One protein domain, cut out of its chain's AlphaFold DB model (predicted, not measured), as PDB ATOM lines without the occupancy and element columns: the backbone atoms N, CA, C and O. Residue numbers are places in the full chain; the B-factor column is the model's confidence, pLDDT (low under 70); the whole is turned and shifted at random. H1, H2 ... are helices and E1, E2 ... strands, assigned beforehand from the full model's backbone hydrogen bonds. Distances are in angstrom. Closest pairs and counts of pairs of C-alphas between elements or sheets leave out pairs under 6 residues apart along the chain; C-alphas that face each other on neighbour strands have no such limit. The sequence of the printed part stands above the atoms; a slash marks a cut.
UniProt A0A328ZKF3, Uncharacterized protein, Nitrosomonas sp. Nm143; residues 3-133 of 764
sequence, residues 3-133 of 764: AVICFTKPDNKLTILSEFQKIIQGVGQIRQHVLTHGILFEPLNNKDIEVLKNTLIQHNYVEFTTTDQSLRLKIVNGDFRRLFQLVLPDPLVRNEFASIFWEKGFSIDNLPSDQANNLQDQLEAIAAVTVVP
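What this domain is: This is residues 3 to 133 of the 764 residues of an uncharacterized protein of Nitrosomonas sp. Nm143 (UniProt A0A328ZKF3). Two small three-stranded antiparallel sheets stand edge to edge where E5 of one comes beside E2 of the other, and the helices gather to one side of this twisted row. H6 covers one sheet at one end, H3 the other sheet at the other end, with H1 and H4 farther out between them. The printed part has 131 residues, with six named helices and six named strands in the order E1 H1 H2 E2 H3 E3 E4 H4 H5 E5 H6 E6; the sheets run E5 E1 E6 and E2 E4 E3. It is of mixed class and compact, with a radius of gyration of the C-alphas of 14.0 A and spans of 37 by 31 by 27 A.

Where its parts are: Find C-alpha 3 at (128.763, 169.723, 197.318), where E1, residues 3 to 6, begins. Its sheet also holds E5, residues 106 to 108, and E6, residues 128 to 132, which is 12.9 A long and ends at (122.951, 172.359, 196.350). The other sheet holds E2, residues 39 to 41, E4, residues 71 to 73, and E3, residues 64 to 66. For the longest helix, H1, go from C-alpha 13 at (145.076, 163.279, 187.706) to residue 26, 19.8 A on. H3, residues 46 to 58, measures 18.3 A and H6, residues 113 to 123, 15.4 A; H2 is residues 30 to 37, H4 80 to 87 and H5 96 to 104.

How they stand to each other: Look first at E1, the inner strand: N 4 is 2.9 A from O 130 of E6, and N 5 is 2.8 A from O 106 of E5, both within hydrogen-bond range. H6 is on this sheet at a height of 8.7 A, along the strands; E5, H6, E6 form a split strand-helix-strand unit, two strands running the same way with E1 between them, its crossover right-handed. The closest C-alphas of E5 and E2, Phe 106 and Phe 41, are 4.7 A apart. In the sheet E2 E4 E3, N 41 of E2 and O 71 of E4 are within hydrogen-bond range at 2.8 A, and in the hairpin E3 and E4 so are N 72 and O 65, at 2.8 A. H3 is on that sheet at a height of 9.6 A, over E4 and E3; E2, H3, E3 form another split strand-helix-strand unit, with E4 between the two strands in the sheet, and its crossover is right-handed. H5 touches H3 at Phe 97 and Leu 52, C-alphas 5.7 A apart, and H4 at Ala 98 and Val 87, 4.3 A; it only grazes the sheet E5 E1 E6. H1 touches H6 with residues 20 to 24 alone, the closest C-alphas being Ile 23 and Gln 122, 6.8 A. H2 only grazes the sheet E2 E4 E3. Every O i to N i+4 pair is within range in H1, H2, H3, H5 and H6, and 3 of 4 in H4.

The domain as a whole: The two C-alphas farthest apart, Leu 92 and Asp 114, are 42.1 A from each other. The printed part has no cut and no long link. Mean pLDDT of the printed part is 78.9; look for values under 70 at residues 8 to 12, 76 to 79 and 88 to 94, among others.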
ATOM      1  N   ALA A   3     127.803 169.285 198.325       90.50
ATOM      2  CA  ALA A   3     128.763 169.723 197.318       90.50
ATOM      3  C   ALA A   3     128.955 168.600 196.292       90.50
ATOM      4  O   ALA A   3     129.458 167.530 196.637       90.50
ATOM      5  N   VAL A   4     128.529 168.829 195.051       89.19
ATOM      6  CA  VAL A   4     128.741 167.921 193.915       89.19
ATOM      7  C   VAL A   4     130.035 168.323 193.221       89.19
ATOM      8  O   VAL A   4     130.148 169.467 192.792       89.19
ATOM      9  N   ILE A   5     130.995 167.407 193.120       91.00
ATOM     10  CA  ILE A   5     132.353 167.663 192.633       91.00
ATOM     11  C   ILE A   5     132.575 166.872 191.346       91.00
ATOM     12  O   ILE A   5     132.581 165.641 191.368       91.00
ATOM     13  N   CYS A   6     132.804 167.580 190.240       87.19
ATOM     14  CA  CYS A   6     133.101 167.004 188.928       87.19
ATOM     15  C   CYS A   6     134.414 167.582 188.385       87.19
ATOM     16  O   CYS A   6     134.519 168.787 188.169       87.19
ATOM     17  N   PHE A   7     135.420 166.746 188.130       81.62
ATOM     18  CA  PHE A   7     136.736 167.224 187.698       81.62
ATOM     19  C   PHE A   7     136.724 167.685 186.234       81.62
ATOM     20  O   PHE A   7     136.403 166.931 185.315       81.62
ATOM     21  N   THR A   8     137.093 168.941 185.999       60.62
ATOM     22  CA  THR A   8     137.132 169.559 184.672       60.62
ATOM     23  C   THR A   8     138.465 169.230 183.993       60.62
ATOM     24  O   THR A   8     139.489 169.812 184.313       60.62
ATOM     25  N   LYS A   9     138.458 168.290 183.033       62.28
ATOM     26  CA  LYS A   9     139.646 167.801 182.289       62.28
ATOM     27  C   LYS A   9     140.722 167.153 183.183       62.28
ATOM     28  O   LYS A   9     141.711 167.789 183.546       62.28
ATOM     29  N   PRO A  10     140.590 165.853 183.495       62.22
ATOM     30  CA  PRO A  10     141.527 165.125 184.346       62.22
ATOM     31  C   PRO A  10     142.811 164.732 183.583       62.22
ATOM     32  O   PRO A  10     143.202 163.567 183.578       62.22
ATOM     33  N   ASP A  11     143.469 165.684 182.919       64.81
ATOM     34  CA  ASP A  11     144.700 165.441 182.150       64.81
ATOM     35  C   ASP A  11     145.924 165.317 183.082       64.81
ATOM     36  O   ASP A  11     146.920 164.682 182.738       64.81
ATOM     37  N   ASN A  12     145.823 165.855 184.307       68.94
ATOM     38  CA  ASN A  12     146.847 165.794 185.355       68.94
ATOM     39  C   ASN A  12     146.283 165.228 186.676       68.94
ATOM     40  O   ASN A  12     146.296 165.874 187.726       68.94
ATOM     41  N   LYS A  13     145.759 163.994 186.606       75.06
ATOM     42  CA  LYS A  13     145.076 163.279 187.706       75.06
ATOM     43  C   LYS A  13     145.859 163.283 189.017       75.06
ATOM     44  O   LYS A  13     145.274 163.488 190.070       75.06
ATOM     45  N   LEU A  14     147.176 163.096 188.956       69.25
ATOM     46  CA  LEU A  14     148.043 163.066 190.139       69.25
ATOM     47  C   LEU A  14     148.081 164.413 190.873       69.25
ATOM     48  O   LEU A  14     147.940 164.451 192.093       69.25
ATOM     49  N   THR A  15     148.203 165.513 190.129       71.62
ATOM     50  CA  THR A  15     148.190 166.866 190.709       71.62
ATOM     51  C   THR A  15     146.823 167.180 191.311       71.62
ATOM     52  O   THR A  15     146.745 167.682 192.428       71.62
ATOM     53  N   ILE A  16     145.745 166.794 190.622       79.62
ATOM     54  CA  ILE A  16     144.373 166.980 191.107       79.62
ATOM     55  C   ILE A  16     144.139 166.224 192.425       79.62
ATOM     56  O   ILE A  16     143.570 166.794 193.351       79.62
ATOM     57  N   LEU A  17     144.605 164.974 192.554       80.81
ATOM     58  CA  LEU A  17     144.465 164.206 193.802       80.81
ATOM     59  C   LEU A  17     145.269 164.815 194.958       80.81
ATOM     60  O   LEU A  17     144.778 164.847 196.085       80.81
ATOM     61  N   SER A  18     146.480 165.313 194.682       75.50
ATOM     62  CA  SER A  18     147.314 166.000 195.676       75.50
ATOM     63  C   SER A  18     146.644 167.278 196.183       75.50
ATOM     64  O   SER A  18     146.512 167.470 197.391       75.50
ATOM     65  N   GLU A  19     146.173 168.136 195.276       80.56
ATOM     66  CA  GLU A  19     145.490 169.377 195.653       80.56
ATOM     67  C   GLU A  19     144.155 169.104 196.354       80.56
ATOM     68  O   GLU A  19     143.883 169.684 197.404       80.56
ATOM     69  N   PHE A  20     143.372 168.132 195.878       84.62
ATOM     70  CA  PHE A  20     142.158 167.686 196.564       84.62
ATOM     71  C   PHE A  20     142.452 167.229 198.002       84.62
ATOM     72  O   PHE A  20     141.737 167.602 198.931       84.62
ATOM     73  N   GLN A  21     143.530 166.467 198.221       81.12
ATOM     74  CA  GLN A  21     143.926 166.037 199.562       81.12
ATOM     75  C   GLN A  21     144.291 167.220 200.467       81.12
ATOM     76  O   GLN A  21     143.869 167.240 201.626       81.12
ATOM     77  N   LYS A  22     145.058 168.192 199.956       81.19
ATOM     78  CA  LYS A  22     145.435 169.402 200.703       81.19
ATOM     79  C   LYS A  22     144.206 170.221 201.092       81.19
ATOM     80  O   LYS A  22     144.081 170.602 202.250       81.19
ATOM     81  N   ILE A  23     143.272 170.418 200.165       83.81
ATOM     82  CA  ILE A  23     142.037 171.182 200.392       83.81
ATOM     83  C   ILE A  23     141.157 170.491 201.439       83.81
ATOM     84  O   ILE A  23     140.765 171.106 202.427       83.81
ATOM     85  N   ILE A  24     140.927 169.181 201.318       80.50
ATOM     86  CA  ILE A  24     140.140 168.428 202.310       80.50
ATOM     87  C   ILE A  24     140.797 168.449 203.703       80.50
ATOM     88  O   ILE A  24     140.091 168.407 204.711       80.50
ATOM     89  N   GLN A  25     142.132 168.529 203.779       76.88
ATOM     90  CA  GLN A  25     142.871 168.705 205.036       76.88
ATOM     91  C   GLN A  25     142.816 170.140 205.583       76.88
ATOM     92  O   GLN A  25     142.835 170.308 206.800       76.88
ATOM     93  N   GLY A  26     142.769 171.149 204.709       69.75
ATOM     94  CA  GLY A  26     142.814 172.568 205.065       69.75
ATOM     95  C   GLY A  26     141.456 173.193 205.391       69.75
ATOM     96  O   GLY A  26     141.397 174.149 206.164       69.75
ATOM     97  N   VAL A  27     140.353 172.661 204.852       71.56
ATOM     98  CA  VAL A  27     139.005 173.195 205.099       71.56
ATOM     99  C   VAL A  27     138.391 172.580 206.361       71.56
ATOM    100  O   VAL A  27     137.800 171.499 206.330       71.56
ATOM    101  N   GLY A  28     138.471 173.301 207.482       65.12
ATOM    102  CA  GLY A  28     137.716 173.013 208.711       65.12
ATOM    103  C   GLY A  28     137.775 171.546 209.176       65.12
ATOM    104  O   GLY A  28     138.823 170.909 209.158       65.12
ATOM    105  N   GLN A  29     136.632 170.993 209.606       72.75
ATOM    106  CA  GLN A  29     136.501 169.568 209.954       72.75
ATOM    107  C   GLN A  29     136.112 168.684 208.750       72.75
ATOM    108  O   GLN A  29     135.684 167.548 208.956       72.75
ATOM    109  N   ILE A  30     136.267 169.145 207.497       80.75
ATOM    110  CA  ILE A  30     135.799 168.397 206.313       80.75
ATOM    111  C   ILE A  30     136.512 167.055 206.180       80.75
ATOM    112  O   ILE A  30     135.854 166.051 205.912       80.75
ATOM    113  N   ARG A  31     137.819 166.976 206.457       81.69
ATOM    114  CA  ARG A  31     138.505 165.678 206.536       81.69
ATOM    115  C   ARG A  31     137.792 164.731 207.498       81.69
ATOM    116  O   ARG A  31     137.494 163.604 207.125       81.69
ATOM    117  N   GLN A  32     137.502 165.176 208.720       76.94
ATOM    118  CA  GLN A  32     136.831 164.336 209.711       76.94
ATOM    119  C   GLN A  32     135.410 163.967 209.267       76.94
ATOM    120  O   GLN A  32     134.979 162.831 209.469       76.94
ATOM    121  N   HIS A  33     134.711 164.891 208.609       80.75
ATOM    122  CA  HIS A  33     133.389 164.670 208.034       80.75
ATOM    123  C   HIS A  33     133.407 163.592 206.948       80.75
ATOM    124  O   HIS A  33     132.629 162.647 207.032       80.75
ATOM    125  N   VAL A  34     134.330 163.671 205.985       81.88
ATOM    126  CA  VAL A  34     134.503 162.679 204.909       81.88
ATOM    127  C   VAL A  34     134.942 161.326 205.469       81.88
ATOM    128  O   VAL A  34     134.465 160.290 205.018       81.88
ATOM    129  N   LEU A  35     135.801 161.303 206.493       76.88
ATOM    130  CA  LEU A  35     136.171 160.055 207.169       76.88
ATOM    131  C   LEU A  35     134.987 159.416 207.914       76.88
ATOM    132  O   LEU A  35     134.902 158.194 207.987       76.88
ATOM    133  N   THR A  36     134.068 160.228 208.441       76.88
ATOM    134  CA  THR A  36     132.898 159.753 209.198       76.88
ATOM    135  C   THR A  36     131.759 159.304 208.276       76.88
ATOM    136  O   THR A  36     131.167 158.246 208.487       76.88
ATOM    137  N   HIS A  37     131.460 160.091 207.240       78.56
ATOM    138  CA  HIS A  37     130.280 159.922 206.385       78.56
ATOM    139  C   HIS A  37     130.597 159.323 205.006       78.56
ATOM    140  O   HIS A  37     129.680 158.892 204.305       78.56
ATOM    141  N   GLY A  38     131.872 159.243 204.616       84.06
ATOM    142  CA  GLY A  38     132.302 158.768 203.301       84.06
ATOM    143  C   GLY A  38     132.030 159.762 202.167       84.06
ATOM    144  O   GLY A  38     131.666 160.914 202.400       84.06
ATOM    145  N   ILE A  39     132.199 159.288 200.932       91.19
ATOM    146  CA  ILE A  39     131.840 160.008 199.701       91.19
ATOM    147  C   ILE A  39     130.664 159.319 199.003       91.19
ATOM    148  O   ILE A  39     130.515 158.096 199.088       91.19
ATOM    149  N   LEU A  40     129.828 160.099 198.318       90.81
ATOM    150  CA  LEU A  40     128.583 159.631 197.711       90.81
ATOM    151  C   LEU A  40     128.621 159.750 196.184       90.81
ATOM    152  O   LEU A  40     128.749 160.844 195.646       90.81
ATOM    153  N   PHE A  41     128.449 158.639 195.478       89.44
ATOM    154  CA  PHE A  41     128.265 158.613 194.029       89.44
ATOM    155  C   PHE A  41     126.770 158.592 193.712       89.44
ATOM    156  O   PHE A  41     126.096 157.600 193.995       89.44
ATOM    157  N   GLU A  42     126.256 159.680 193.134       84.31
ATOM    158  CA  GLU A  42     124.866 159.796 192.687       84.31
ATOM    159  C   GLU A  42     124.673 160.953 191.682       84.31
ATOM    160  O   GLU A  42     125.390 161.954 191.769       84.31
ATOM    161  N   PRO A  43     123.680 160.872 190.776       82.81
ATOM    162  CA  PRO A  43     122.823 159.713 190.524       82.81
ATOM    163  C   PRO A  43     123.548 158.645 189.690       82.81
ATOM    164  O   PRO A  43     124.240 158.951 188.719       82.81
ATOM    165  N   LEU A  44     123.357 157.377 190.049       82.81
ATOM    166  CA  LEU A  44     123.878 156.223 189.317       82.81
ATOM    167  C   LEU A  44     122.740 155.423 188.683       82.81
ATOM    168  O   LEU A  44     121.648 155.319 189.237       82.81
ATOM    169  N   ASN A  45     123.007 154.824 187.522       86.94
ATOM    170  CA  ASN A  45     122.129 153.796 186.962       86.94
ATOM    171  C   ASN A  45     122.546 152.399 187.461       86.94
ATOM    172  O   ASN A  45     123.657 152.208 187.958       86.94
ATOM    173  N   ASN A  46     121.685 151.396 187.263       85.12
ATOM    174  CA  ASN A  46     121.938 150.021 187.716       85.12
ATOM    175  C   ASN A  46     123.257 149.430 187.186       85.12
ATOM    176  O   ASN A  46     123.903 148.654 187.883       85.12
ATOM    177  N   LYS A  47     123.672 149.795 185.965       86.44
ATOM    178  CA  LYS A  47     124.925 149.311 185.376       86.44
ATOM    179  C   LYS A  47     126.134 149.906 186.097       86.44
ATOM    180  O   LYS A  47     127.046 149.163 186.438       86.44
ATOM    181  N   ASP A  48     126.126 151.211 186.358       87.94
ATOM    182  CA  ASP A  48     127.211 151.894 187.071       87.94
ATOM    183  C   ASP A  48     127.356 151.359 188.502       87.94
ATOM    184  O   ASP A  48     128.471 151.150 188.972       87.94
ATOM    185  N   ILE A  49     126.237 151.084 189.182       87.06
ATOM    186  CA  ILE A  49     126.236 150.509 190.533       87.06
ATOM    187  C   ILE A  49     126.916 149.139 190.537       87.06
ATOM    188  O   ILE A  49     127.786 148.891 191.370       87.06
ATOM    189  N   GLU A  50     126.552 148.254 189.609       88.06
ATOM    190  CA  GLU A  50     127.161 146.923 189.521       88.06
ATOM    191  C   GLU A  50     128.645 146.987 189.139       88.06
ATOM    192  O   GLU A  50     129.453 146.252 189.702       88.06
ATOM    193  N   VAL A  51     129.034 147.905 188.250       86.12
ATOM    194  CA  VAL A  51     130.444 148.153 187.909       86.12
ATOM    195  C   VAL A  51     131.236 148.583 189.142       86.12
ATOM    196  O   VAL A  51     132.227 147.939 189.481       86.12
ATOM    197  N   LEU A  52     130.776 149.612 189.863       88.00
ATOM    198  CA  LEU A  52     131.466 150.106 191.055       88.00
ATOM    199  C   LEU A  52     131.571 149.029 192.137       88.00
ATOM    200  O   LEU A  52     132.646 148.847 192.702       88.00
ATOM    201  N   LYS A  53     130.487 148.285 192.405       86.25
ATOM    202  CA  LYS A  53     130.501 147.166 193.360       86.25
ATOM    203  C   LYS A  53     131.547 146.125 192.978       86.25
ATOM    204  O   LYS A  53     132.356 145.744 193.818       86.25
ATOM    205  N   ASN A  54     131.541 145.679 191.723       84.06
ATOM    206  CA  ASN A  54     132.455 144.643 191.256       84.06
ATOM    207  C   ASN A  54     133.910 145.107 191.329       84.06
ATOM    208  O   ASN A  54     134.748 144.353 191.813       84.06
ATOM    209  N   THR A  55     134.212 146.348 190.933       83.44
ATOM    210  CA  THR A  55     135.570 146.899 191.048       83.44
ATOM    211  C   THR A  55     136.003 147.033 192.508       83.44
ATOM    212  O   THR A  55     137.102 146.617 192.862       83.44
ATOM    213  N   LEU A  56     135.140 147.536 193.396       84.75
ATOM    214  CA  LEU A  56     135.455 147.629 194.826       84.75
ATOM    215  C   LEU A  56     135.731 146.248 195.435       84.75
ATOM    216  O   LEU A  56     136.726 146.083 196.136       84.75
ATOM    217  N   ILE A  57     134.917 145.242 195.102       81.38
ATOM    218  CA  ILE A  57     135.125 143.853 195.535       81.38
ATOM    219  C   ILE A  57     136.443 143.293 194.976       81.38
ATOM    220  O   ILE A  57     137.209 142.698 195.730       81.38
ATOM    221  N   GLN A  58     136.746 143.520 193.694       76.38
ATOM    222  CA  GLN A  58     138.005 143.095 193.060       76.38
ATOM    223  C   GLN A  58     139.243 143.695 193.740       76.38
ATOM    224  O   GLN A  58     140.264 143.025 193.856       76.38
ATOM    225  N   HIS A  59     139.147 144.933 194.225       71.38
ATOM    226  CA  HIS A  59     140.218 145.612 194.955       71.38
ATOM    227  C   HIS A  59     140.166 145.381 196.480       71.38
ATOM    228  O   HIS A  59     140.815 146.111 197.233       71.38
ATOM    229  N   ASN A  60     139.419 144.374 196.960       71.56
ATOM    230  CA  ASN A  60     139.249 144.048 198.384       71.56
ATOM    231  C   ASN A  60     138.769 145.235 199.243       71.56
ATOM    232  O   ASN A  60     139.106 145.367 200.424       71.56
ATOM    233  N   TYR A  61     137.968 146.116 198.650       75.69
ATOM    234  CA  TYR A  61     137.380 147.264 199.316       75.69
ATOM    235  C   TYR A  61     135.978 146.903 199.823       75.69
ATOM    236  O   TYR A  61     135.021 146.839 199.057       75.69
ATOM    237  N   VAL A  62     135.852 146.646 201.129       70.50
ATOM    238  CA  VAL A  62     134.636 146.054 201.726       70.50
ATOM    239  C   VAL A  62     133.691 147.055 202.402       70.50
ATOM    240  O   VAL A  62     132.570 146.697 202.750       70.50
ATOM    241  N   GLU A  63     134.103 148.311 202.588       78.25
ATOM    242  CA  GLU A  63     133.299 149.316 203.298       78.25
ATOM    243  C   GLU A  63     132.561 150.268 202.343       78.25
ATOM    244  O   GLU A  63     132.962 151.414 202.124       78.25
ATOM    245  N   PHE A  64     131.445 149.801 201.787       83.62
ATOM    246  CA  PHE A  64     130.524 150.626 201.004       83.62
ATOM    247  C   PHE A  64     129.062 150.200 201.216       83.62
ATOM    248  O   PHE A  64     128.779 149.074 201.619       83.62
ATOM    249  N   THR A  65     128.118 151.099 200.940       81.75
ATOM    250  CA  THR A  65     126.669 150.824 200.963       81.75
ATOM    251  C   THR A  65     126.024 151.290 199.667       81.75
ATOM    252  O   THR A  65     126.454 152.294 199.103       81.75
ATOM    253  N   THR A  66     124.973 150.616 199.205       77.44
ATOM    254  CA  THR A  66     124.305 150.944 197.933       77.44
ATOM    255  C   THR A  66     122.797 151.082 198.086       77.44
ATOM    256  O   THR A  66     122.197 150.351 198.873       77.44
ATOM    257  N   THR A  67     122.194 151.959 197.285       82.06
ATOM    258  CA  THR A  67     120.742 152.029 197.036       82.06
ATOM    259  C   THR A  67     120.454 151.739 195.559       82.06
ATOM    260  O   THR A  67     121.372 151.394 194.816       82.06
ATOM    261  N   ASP A  68     119.209 151.914 195.113       74.38
ATOM    262  CA  ASP A  68     118.825 151.757 193.702       74.38
ATOM    263  C   ASP A  68     119.445 152.821 192.775       74.38
ATOM    264  O   ASP A  68     119.442 152.655 191.558       74.38
ATOM    265  N   GLN A  69     119.965 153.926 193.326       82.31
ATOM    266  CA  GLN A  69     120.486 155.061 192.547       82.31
ATOM    267  C   GLN A  69     121.798 155.646 193.081       82.31
ATOM    268  O   GLN A  69     122.274 156.658 192.563       82.31
ATOM    269  N   SER A  70     122.397 155.051 194.114       86.31
ATOM    270  CA  SER A  70     123.604 155.602 194.732       86.31
ATOM    271  C   SER A  70     124.535 154.533 195.290       86.31
ATOM    272  O   SER A  70     124.114 153.425 195.642       86.31
ATOM    273  N   LEU A  71     125.809 154.897 195.415       90.94
ATOM    274  CA  LEU A  71     126.812 154.142 196.156       90.94
ATOM    275  C   LEU A  71     127.565 155.090 197.085       90.94
ATOM    276  O   LEU A  71     128.111 156.098 196.646       90.94
ATOM    277  N   ARG A  72     127.628 154.749 198.371       90.19
ATOM    278  CA  ARG A  72     128.425 155.467 199.369       90.19
ATOM    279  C   ARG A  72     129.656 154.655 199.724       90.19
ATOM    280  O   ARG A  72     129.533 153.518 200.177       90.19
ATOM    281  N   LEU A  73     130.824 155.255 199.547       88.50
ATOM    282  CA  LEU A  73     132.123 154.647 199.815       88.50
ATOM    283  C   LEU A  73     132.708 155.226 201.107       88.50
ATOM    284  O   LEU A  73     132.904 156.439 201.207       88.50
ATOM    285  N   LYS A  74     133.000 154.375 202.097       83.81
ATOM    286  CA  LYS A  74     133.670 154.802 203.335       83.81
ATOM    287  C   LYS A  74     135.183 154.792 203.162       83.81
ATOM    288  O   LYS A  74     135.722 153.943 202.459       83.81
ATOM    289  N   ILE A  75     135.881 155.714 203.820       79.00
ATOM    290  CA  ILE A  75     137.348 155.783 203.790       79.00
ATOM    291  C   ILE A  75     137.920 154.968 204.955       79.00
ATOM    292  O   ILE A  75     137.851 155.384 206.111       79.00
ATOM    293  N   VAL A  76     138.491 153.802 204.647       58.53
ATOM    294  CA  VAL A  76     139.013 152.858 205.650       58.53
ATOM    295  C   VAL A  76     140.343 153.363 206.227       58.53
ATOM    296  O   VAL A  76     141.211 153.826 205.488       58.53
ATOM    297  N   ASN A  77     140.531 153.255 207.548       56.84
ATOM    298  CA  ASN A  77     141.770 153.610 208.270       56.84
ATOM    299  C   ASN A  77     142.247 155.071 208.127       56.84
ATOM    300  O   ASN A  77     143.395 155.379 208.446       56.84
ATOM    301  N   GLY A  78     141.390 155.989 207.672       57.56
ATOM    302  CA  GLY A  78     141.740 157.411 207.577       57.56
ATOM    303  C   GLY A  78     142.670 157.776 206.415       57.56
ATOM    304  O   GLY A  78     143.221 158.883 206.409       57.56
ATOM    305  N   ASP A  79     142.863 156.857 205.463       65.00
ATOM    306  CA  ASP A  79     143.909 156.925 204.448       65.00
ATOM    307  C   ASP A  79     143.348 157.036 203.022       65.00
ATOM    308  O   ASP A  79     142.814 156.080 202.454       65.00
ATOM    309  N   PHE A  80     143.529 158.209 202.414       72.69
ATOM    310  CA  PHE A  80     143.117 158.481 201.036       72.69
ATOM    311  C   PHE A  80     143.944 157.712 199.991       72.69
ATOM    312  O   PHE A  80     143.491 157.589 198.856       72.69
ATOM    313  N   ARG A  81     145.100 157.124 200.349       69.12
ATOM    314  CA  ARG A  81     145.944 156.360 199.408       69.12
ATOM    315  C   ARG A  81     145.190 155.213 198.742       69.12
ATOM    316  O   ARG A  81     145.371 154.992 197.550       69.12
ATOM    317  N   ARG A  82     144.310 154.520 199.475       71.75
ATOM    318  CA  ARG A  82     143.493 153.434 198.906       71.75
ATOM    319  C   ARG A  82     142.463 153.944 197.908       71.75
ATOM    320  O   ARG A  82     142.285 153.331 196.865       71.75
ATOM    321  N   LEU A  83     141.823 155.077 198.198       79.00
ATOM    322  CA  LEU A  83     140.931 155.728 197.238       79.00
ATOM    323  C   LEU A  83     141.711 156.153 195.987       79.00
ATOM    324  O   LEU A  83     141.240 155.945 194.877       79.00
ATOM    325  N   PHE A  84     142.917 156.698 196.157       81.50
ATOM    326  CA  PHE A  84     143.751 157.158 195.047       81.50
ATOM    327  C   PHE A  84     144.209 156.007 194.155       81.50
ATOM    328  O   PHE A  84     144.108 156.109 192.938       81.50
ATOM    329  N   GLN A  85     144.598 154.873 194.737       72.25
ATOM    330  CA  GLN A  85     144.914 153.656 193.983       72.25
ATOM    331  C   GLN A  85     143.759 153.193 193.080       72.25
ATOM    332  O   GLN A  85     144.018 152.701 191.986       72.25
ATOM    333  N   LEU A  86     142.500 153.396 193.484       76.75
ATOM    334  CA  LEU A  86     141.335 153.039 192.664       76.75
ATOM    335  C   LEU A  86     141.140 153.952 191.445       76.75
ATOM    336  O   LEU A  86     140.420 153.577 190.523       76.75
ATOM    337  N   VAL A  87     141.737 155.149 191.433       80.31
ATOM    338  CA  VAL A  87     141.457 156.188 190.423       80.31
ATOM    339  C   VAL A  87     142.689 156.627 189.628       80.31
ATOM    340  O   VAL A  87     142.549 157.366 188.648       80.31
ATOM    341  N   LEU A  88     143.888 156.181 190.010       69.06
ATOM    342  CA  LEU A  88     145.111 156.443 189.258       69.06
ATOM    343  C   LEU A  88     145.085 155.750 187.883       69.06
ATOM    344  O   LEU A  88     144.524 154.662 187.744       69.06
ATOM    345  N   PRO A  89     145.641 156.396 186.842       52.66
ATOM    346  CA  PRO A  89     145.631 155.849 185.492       52.66
ATOM    347  C   PRO A  89     146.524 154.607 185.389       52.66
ATOM    348  O   PRO A  89     147.728 154.688 185.615       52.66
ATOM    349  N   ASP A  90     145.926 153.489 184.981       51.97
ATOM    350  CA  ASP A  90     146.635 152.321 184.463       51.97
ATOM    351  C   ASP A  90     146.663 152.427 182.923       51.97
ATOM    352  O   ASP A  90     145.600 152.435 182.293       51.97
ATOM    353  N   PRO A  91     147.841 152.565 182.285       38.50
ATOM    354  CA  PRO A  91     147.941 152.703 180.831       38.50
ATOM    355  C   PRO A  91     147.596 151.420 180.055       38.50
ATOM    356  O   PRO A  91     147.480 151.470 178.830       38.50
ATOM    357  N   LEU A  92     147.421 150.283 180.733       32.62
ATOM    358  CA  LEU A  92     147.192 148.973 180.120       32.62
ATOM    359  C   LEU A  92     145.773 148.434 180.356       32.62
ATOM    360  O   LEU A  92     145.353 147.516 179.647       32.62
ATOM    361  N   VAL A  93     145.013 149.004 181.298       50.91
ATOM    362  CA  VAL A  93     143.673 148.523 181.670       50.91
ATOM    363  C   VAL A  93     142.678 149.675 181.782       50.91
ATOM    364  O   VAL A  93     142.893 150.666 182.477       50.91
ATOM    365  N   ARG A  94     141.519 149.532 181.128       53.34
ATOM    366  CA  ARG A  94     140.410 150.477 181.299       53.34
ATOM    367  C   ARG A  94     139.837 150.341 182.712       53.34
ATOM    368  O   ARG A  94     139.156 149.367 183.012       53.34
ATOM    369  N   ASN A  95     140.078 151.340 183.556       73.69
ATOM    370  CA  ASN A  95     139.545 151.402 184.913       73.69
ATOM    371  C   ASN A  95     138.167 152.099 184.918       73.69
ATOM    372  O   ASN A  95     138.073 153.327 184.832       73.69
ATOM    373  N   GLU A  96     137.086 151.313 184.972       76.75
ATOM    374  CA  GLU A  96     135.710 151.837 184.936       76.75
ATOM    375  C   GLU A  96     135.333 152.613 186.209       76.75
ATOM    376  O   GLU A  96     134.617 153.611 186.122       76.75
ATOM    377  N   PHE A  97     135.878 152.233 187.372       85.12
ATOM    378  CA  PHE A  97     135.720 153.000 188.611       85.12
ATOM    379  C   PHE A  97     136.346 154.391 188.478       85.12
ATOM    380  O   PHE A  97     135.704 155.394 188.788       85.12
ATOM    381  N   ALA A  98     137.566 154.467 187.938       82.44
ATOM    382  CA  ALA A  98     138.228 155.733 187.656       82.44
ATOM    383  C   ALA A  98     137.429 156.570 186.648       82.44
ATOM    384  O   ALA A  98     137.308 157.774 186.830       82.44
ATOM    385  N   SER A  99     136.857 155.959 185.605       80.94
ATOM    386  CA  SER A  99     136.008 156.670 184.635       80.94
ATOM    387  C   SER A  99     134.795 157.306 185.321       80.94
ATOM    388  O   SER A  99     134.565 158.499 185.154       80.94
ATOM    389  N   ILE A 100     134.085 156.580 186.191       85.31
ATOM    390  CA  ILE A 100     132.966 157.149 186.960       85.31
ATOM    391  C   ILE A 100     133.449 158.262 187.900       85.31
ATOM    392  O   ILE A 100     132.864 159.342 187.914       85.31
ATOM    393  N   PHE A 101     134.541 158.042 188.632       88.56
ATOM    394  CA  PHE A 101     135.102 159.033 189.551       88.56
ATOM    395  C   PHE A 101     135.522 160.333 188.848       88.56
ATOM    396  O   PHE A 101     135.223 161.421 189.331       88.56
ATOM    397  N   TRP A 102     136.202 160.228 187.705       84.50
ATOM    398  CA  TRP A 102     136.732 161.380 186.979       84.50
ATOM    399  C   TRP A 102     135.691 162.074 186.101       84.50
ATOM    400  O   TRP A 102     135.712 163.295 186.004       84.50
ATOM    401  N   GLU A 103     134.801 161.319 185.451       79.81
ATOM    402  CA  GLU A 103     133.854 161.862 184.466       79.81
ATOM    403  C   GLU A 103     132.502 162.227 185.083       79.81
ATOM    404  O   GLU A 103     131.901 163.223 184.684       79.81
ATOM    405  N   LYS A 104     132.008 161.431 186.042       81.50
ATOM    406  CA  LYS A 104     130.715 161.673 186.707       81.50
ATOM    407  C   LYS A 104     130.855 162.344 188.066       81.50
ATOM    408  O   LYS A 104     129.888 162.937 188.536       81.50
ATOM    409  N   GLY A 105     132.036 162.262 188.671       87.69
ATOM    410  CA  GLY A 105     132.303 162.883 189.957       87.69
ATOM    411  C   GLY A 105     131.648 162.160 191.132       87.69
ATOM    412  O   GLY A 105     131.163 161.029 191.029       87.69
ATOM    413  N   PHE A 106     131.656 162.830 192.277       92.00
ATOM    414  CA  PHE A 106     131.018 162.375 193.509       92.00
ATOM    415  C   PHE A 106     130.568 163.580 194.333       92.00
ATOM    416  O   PHE A 106     130.826 164.731 193.992       92.00
ATOM    417  N   SER A 107     129.864 163.322 195.426       91.25
ATOM    418  CA  SER A 107     129.328 164.343 196.313       91.25
ATOM    419  C   SER A 107     129.796 164.157 197.751       91.25
ATOM    420  O   SER A 107     129.995 163.031 198.214       91.25
ATOM    421  N   ILE A 108     129.914 165.276 198.463       91.12
ATOM    422  CA  ILE A 108     130.033 165.323 199.921       91.12
ATOM    423  C   ILE A 108     128.758 165.990 200.447       91.12
ATOM    424  O   ILE A 108     128.500 167.161 200.167       91.12
ATOM    425  N   ASP A 109     127.933 165.220 201.149       87.38
ATOM    426  CA  ASP A 109     126.622 165.626 201.657       87.38
ATOM    427  C   ASP A 109     126.643 165.920 203.164       87.38
ATOM    428  O   ASP A 109     127.623 165.627 203.856       87.38
ATOM    429  N   ASN A 110     125.560 166.505 203.687       84.69
ATOM    430  CA  ASN A 110     125.429 166.903 205.096       84.69
ATOM    431  C   ASN A 110     126.468 167.944 205.561       84.69
ATOM    432  O   ASN A 110     126.868 167.954 206.725       84.69
ATOM    433  N   LEU A 111     126.917 168.826 204.662       81.31
ATOM    434  CA  LEU A 111     127.852 169.902 204.994       81.31
ATOM    435  C   LEU A 111     127.125 171.141 205.548       81.31
ATOM    436  O   LEU A 111     126.086 171.536 205.002       81.31
ATOM    437  N   PRO A 112     127.679 171.817 206.567       83.19
ATOM    438  CA  PRO A 112     127.317 173.194 206.896       83.19
ATOM    439  C   PRO A 112     127.456 174.119 205.675       83.19
ATOM    440  O   PRO A 112     128.311 173.897 204.817       83.19
ATOM    441  N   SER A 113     126.606 175.143 205.564       80.75
ATOM    442  CA  SER A 113     126.552 175.986 204.353       80.75
ATOM    443  C   SER A 113     127.833 176.786 204.119       80.75
ATOM    444  O   SER A 113     128.283 176.914 202.987       80.75
ATOM    445  N   ASP A 114     128.452 177.268 205.191       82.06
ATOM    446  CA  ASP A 114     129.762 177.921 205.194       82.06
ATOM    447  C   ASP A 114     130.879 176.979 204.720       82.06
ATOM    448  O   ASP A 114     131.708 177.368 203.900       82.06
ATOM    449  N   GLN A 115     130.873 175.721 205.171       84.69
ATOM    450  CA  GLN A 115     131.856 174.721 204.749       84.69
ATOM    451  C   GLN A 115     131.662 174.286 203.296       84.69
ATOM    452  O   GLN A 115     132.646 174.098 202.587       84.69
ATOM    453  N   ALA A 116     130.416 174.143 202.840       85.25
ATOM    454  CA  ALA A 116     130.119 173.799 201.454       85.25
ATOM    455  C   ALA A 116     130.564 174.903 200.485       85.25
ATOM    456  O   ALA A 116     131.173 174.593 199.464       85.25
ATOM    457  N   ASN A 117     130.327 176.171 200.835       85.12
ATOM    458  CA  ASN A 117     130.774 177.311 200.034       85.12
ATOM    459  C   ASN A 117     132.307 177.432 200.030       85.12
ATOM    460  O   ASN A 117     132.903 177.569 198.973       85.12
ATOM    461  N   ASN A 118     132.969 177.272 201.182       85.38
ATOM    462  CA  ASN A 118     134.436 177.290 201.244       85.38
ATOM    463  C   ASN A 118     135.061 176.151 200.417       85.38
ATOM    464  O   ASN A 118     136.037 176.349 199.697       85.38
ATOM    465  N   LEU A 119     134.469 174.957 200.489       86.12
ATOM    466  CA  LEU A 119     134.895 173.813 199.692       86.12
ATOM    467  C   LEU A 119     134.712 174.065 198.189       86.12
ATOM    468  O   LEU A 119     135.558 173.637 197.408       86.12
ATOM    469  N   GLN A 120     133.636 174.749 197.791       90.06
ATOM    470  CA  GLN A 120     133.430 175.195 196.417       90.06
ATOM    471  C   GLN A 120     134.552 176.142 195.985       90.06
ATOM    472  O   GLN A 120     135.277 175.796 195.057       90.06
ATOM    473  N   ASP A 121     134.767 177.241 196.715       87.69
ATOM    474  CA  ASP A 121     135.772 178.265 196.389       87.69
ATOM    475  C   ASP A 121     137.183 177.672 196.221       87.69
ATOM    476  O   ASP A 121     137.911 178.015 195.291       87.69
ATOM    477  N   GLN A 122     137.587 176.750 197.103       86.81
ATOM    478  CA  GLN A 122     138.929 176.158 197.046       86.81
ATOM    479  C   GLN A 122     139.099 175.135 195.918       86.81
ATOM    480  O   GLN A 122     140.201 174.975 195.394       86.81
ATOM    481  N   LEU A 123     138.032 174.421 195.549       86.50
ATOM    482  CA  LEU A 123     138.097 173.378 194.526       86.50
ATOM    483  C   LEU A 123     137.880 173.899 193.103       86.50
ATOM    484  O   LEU A 123     138.198 173.159 192.174       86.50
ATOM    485  N   GLU A 124     137.414 175.138 192.911       83.25
ATOM    486  CA  GLU A 124     137.157 175.724 191.582       83.25
ATOM    487  C   GLU A 124     138.360 175.644 190.627       83.25
ATOM    488  O   GLU A 124     138.187 175.517 189.414       83.25
ATOM    489  N   ALA A 125     139.586 175.643 191.162       78.62
ATOM    490  CA  ALA A 125     140.811 175.520 190.373       78.62
ATOM    491  C   ALA A 125     141.019 174.127 189.743       78.62
ATOM    492  O   ALA A 125     141.738 174.008 188.750       78.62
ATOM    493  N   ILE A 126     140.430 173.069 190.316       81.06
ATOM    494  CA  ILE A 126     140.671 171.671 189.911       81.06
ATOM    495  C   ILE A 126     139.392 170.889 189.583       81.06
ATOM    496  O   ILE A 126     139.469 169.812 188.988       81.06
ATOM    497  N   ALA A 127     138.219 171.397 189.961       85.69
ATOM    498  CA  ALA A 127     136.929 170.766 189.728       85.69
ATOM    499  C   ALA A 127     135.803 171.799 189.602       85.69
ATOM    500  O   ALA A 127     135.799 172.834 190.260       85.69
ATOM    501  N   ALA A 128     134.784 171.470 188.812       85.69
ATOM    502  CA  ALA A 128     133.497 172.135 188.908       85.69
ATOM    503  C   ALA A 128     132.789 171.646 190.176       85.69
ATOM    504  O   ALA A 128     132.468 170.458 190.294       85.69
ATOM    505  N   VAL A 129     132.534 172.561 191.110       87.56
ATOM    506  CA  VAL A 129     131.787 172.269 192.333       87.56
ATOM    507  C   VAL A 129     130.448 172.987 192.301       87.56
ATOM    508  O   VAL A 129     130.380 174.192 192.087       87.56
ATOM    509  N   THR A 130     129.367 172.234 192.490       86.25
ATOM    510  CA  THR A 130     128.013 172.784 192.613       86.25
ATOM    511  C   THR A 130     127.488 172.499 194.008       86.25
ATOM    512  O   THR A 130     127.311 171.340 194.388       86.25
ATOM    513  N   VAL A 131     127.217 173.558 194.765       85.69
ATOM    514  CA  VAL A 131     126.606 173.456 196.088       85.69
ATOM    515  C   VAL A 131     125.091 173.520 195.939       85.69
ATOM    516  O   VAL A 131     124.534 174.506 195.463       85.69
ATOM    517  N   VAL A 132     124.414 172.451 196.347       80.31
ATOM    518  CA  VAL A 132     122.951 172.359 196.350       80.31
ATOM    519  C   VAL A 132     122.445 172.112 197.773       80.31
ATOM    520  O   VAL A 132     123.151 171.510 198.589       80.31
ATOM    521  N   PRO A 133     121.231 172.565 198.126       75.75
ATOM    522  CA  PRO A 133     120.575 172.107 199.345       75.75
ATOM    523  C   PRO A 133     120.496 170.578 199.341       75.75
ATOM    524  O   PRO A 133     120.262 169.985 198.287       75.75
TER     525      PRO A 133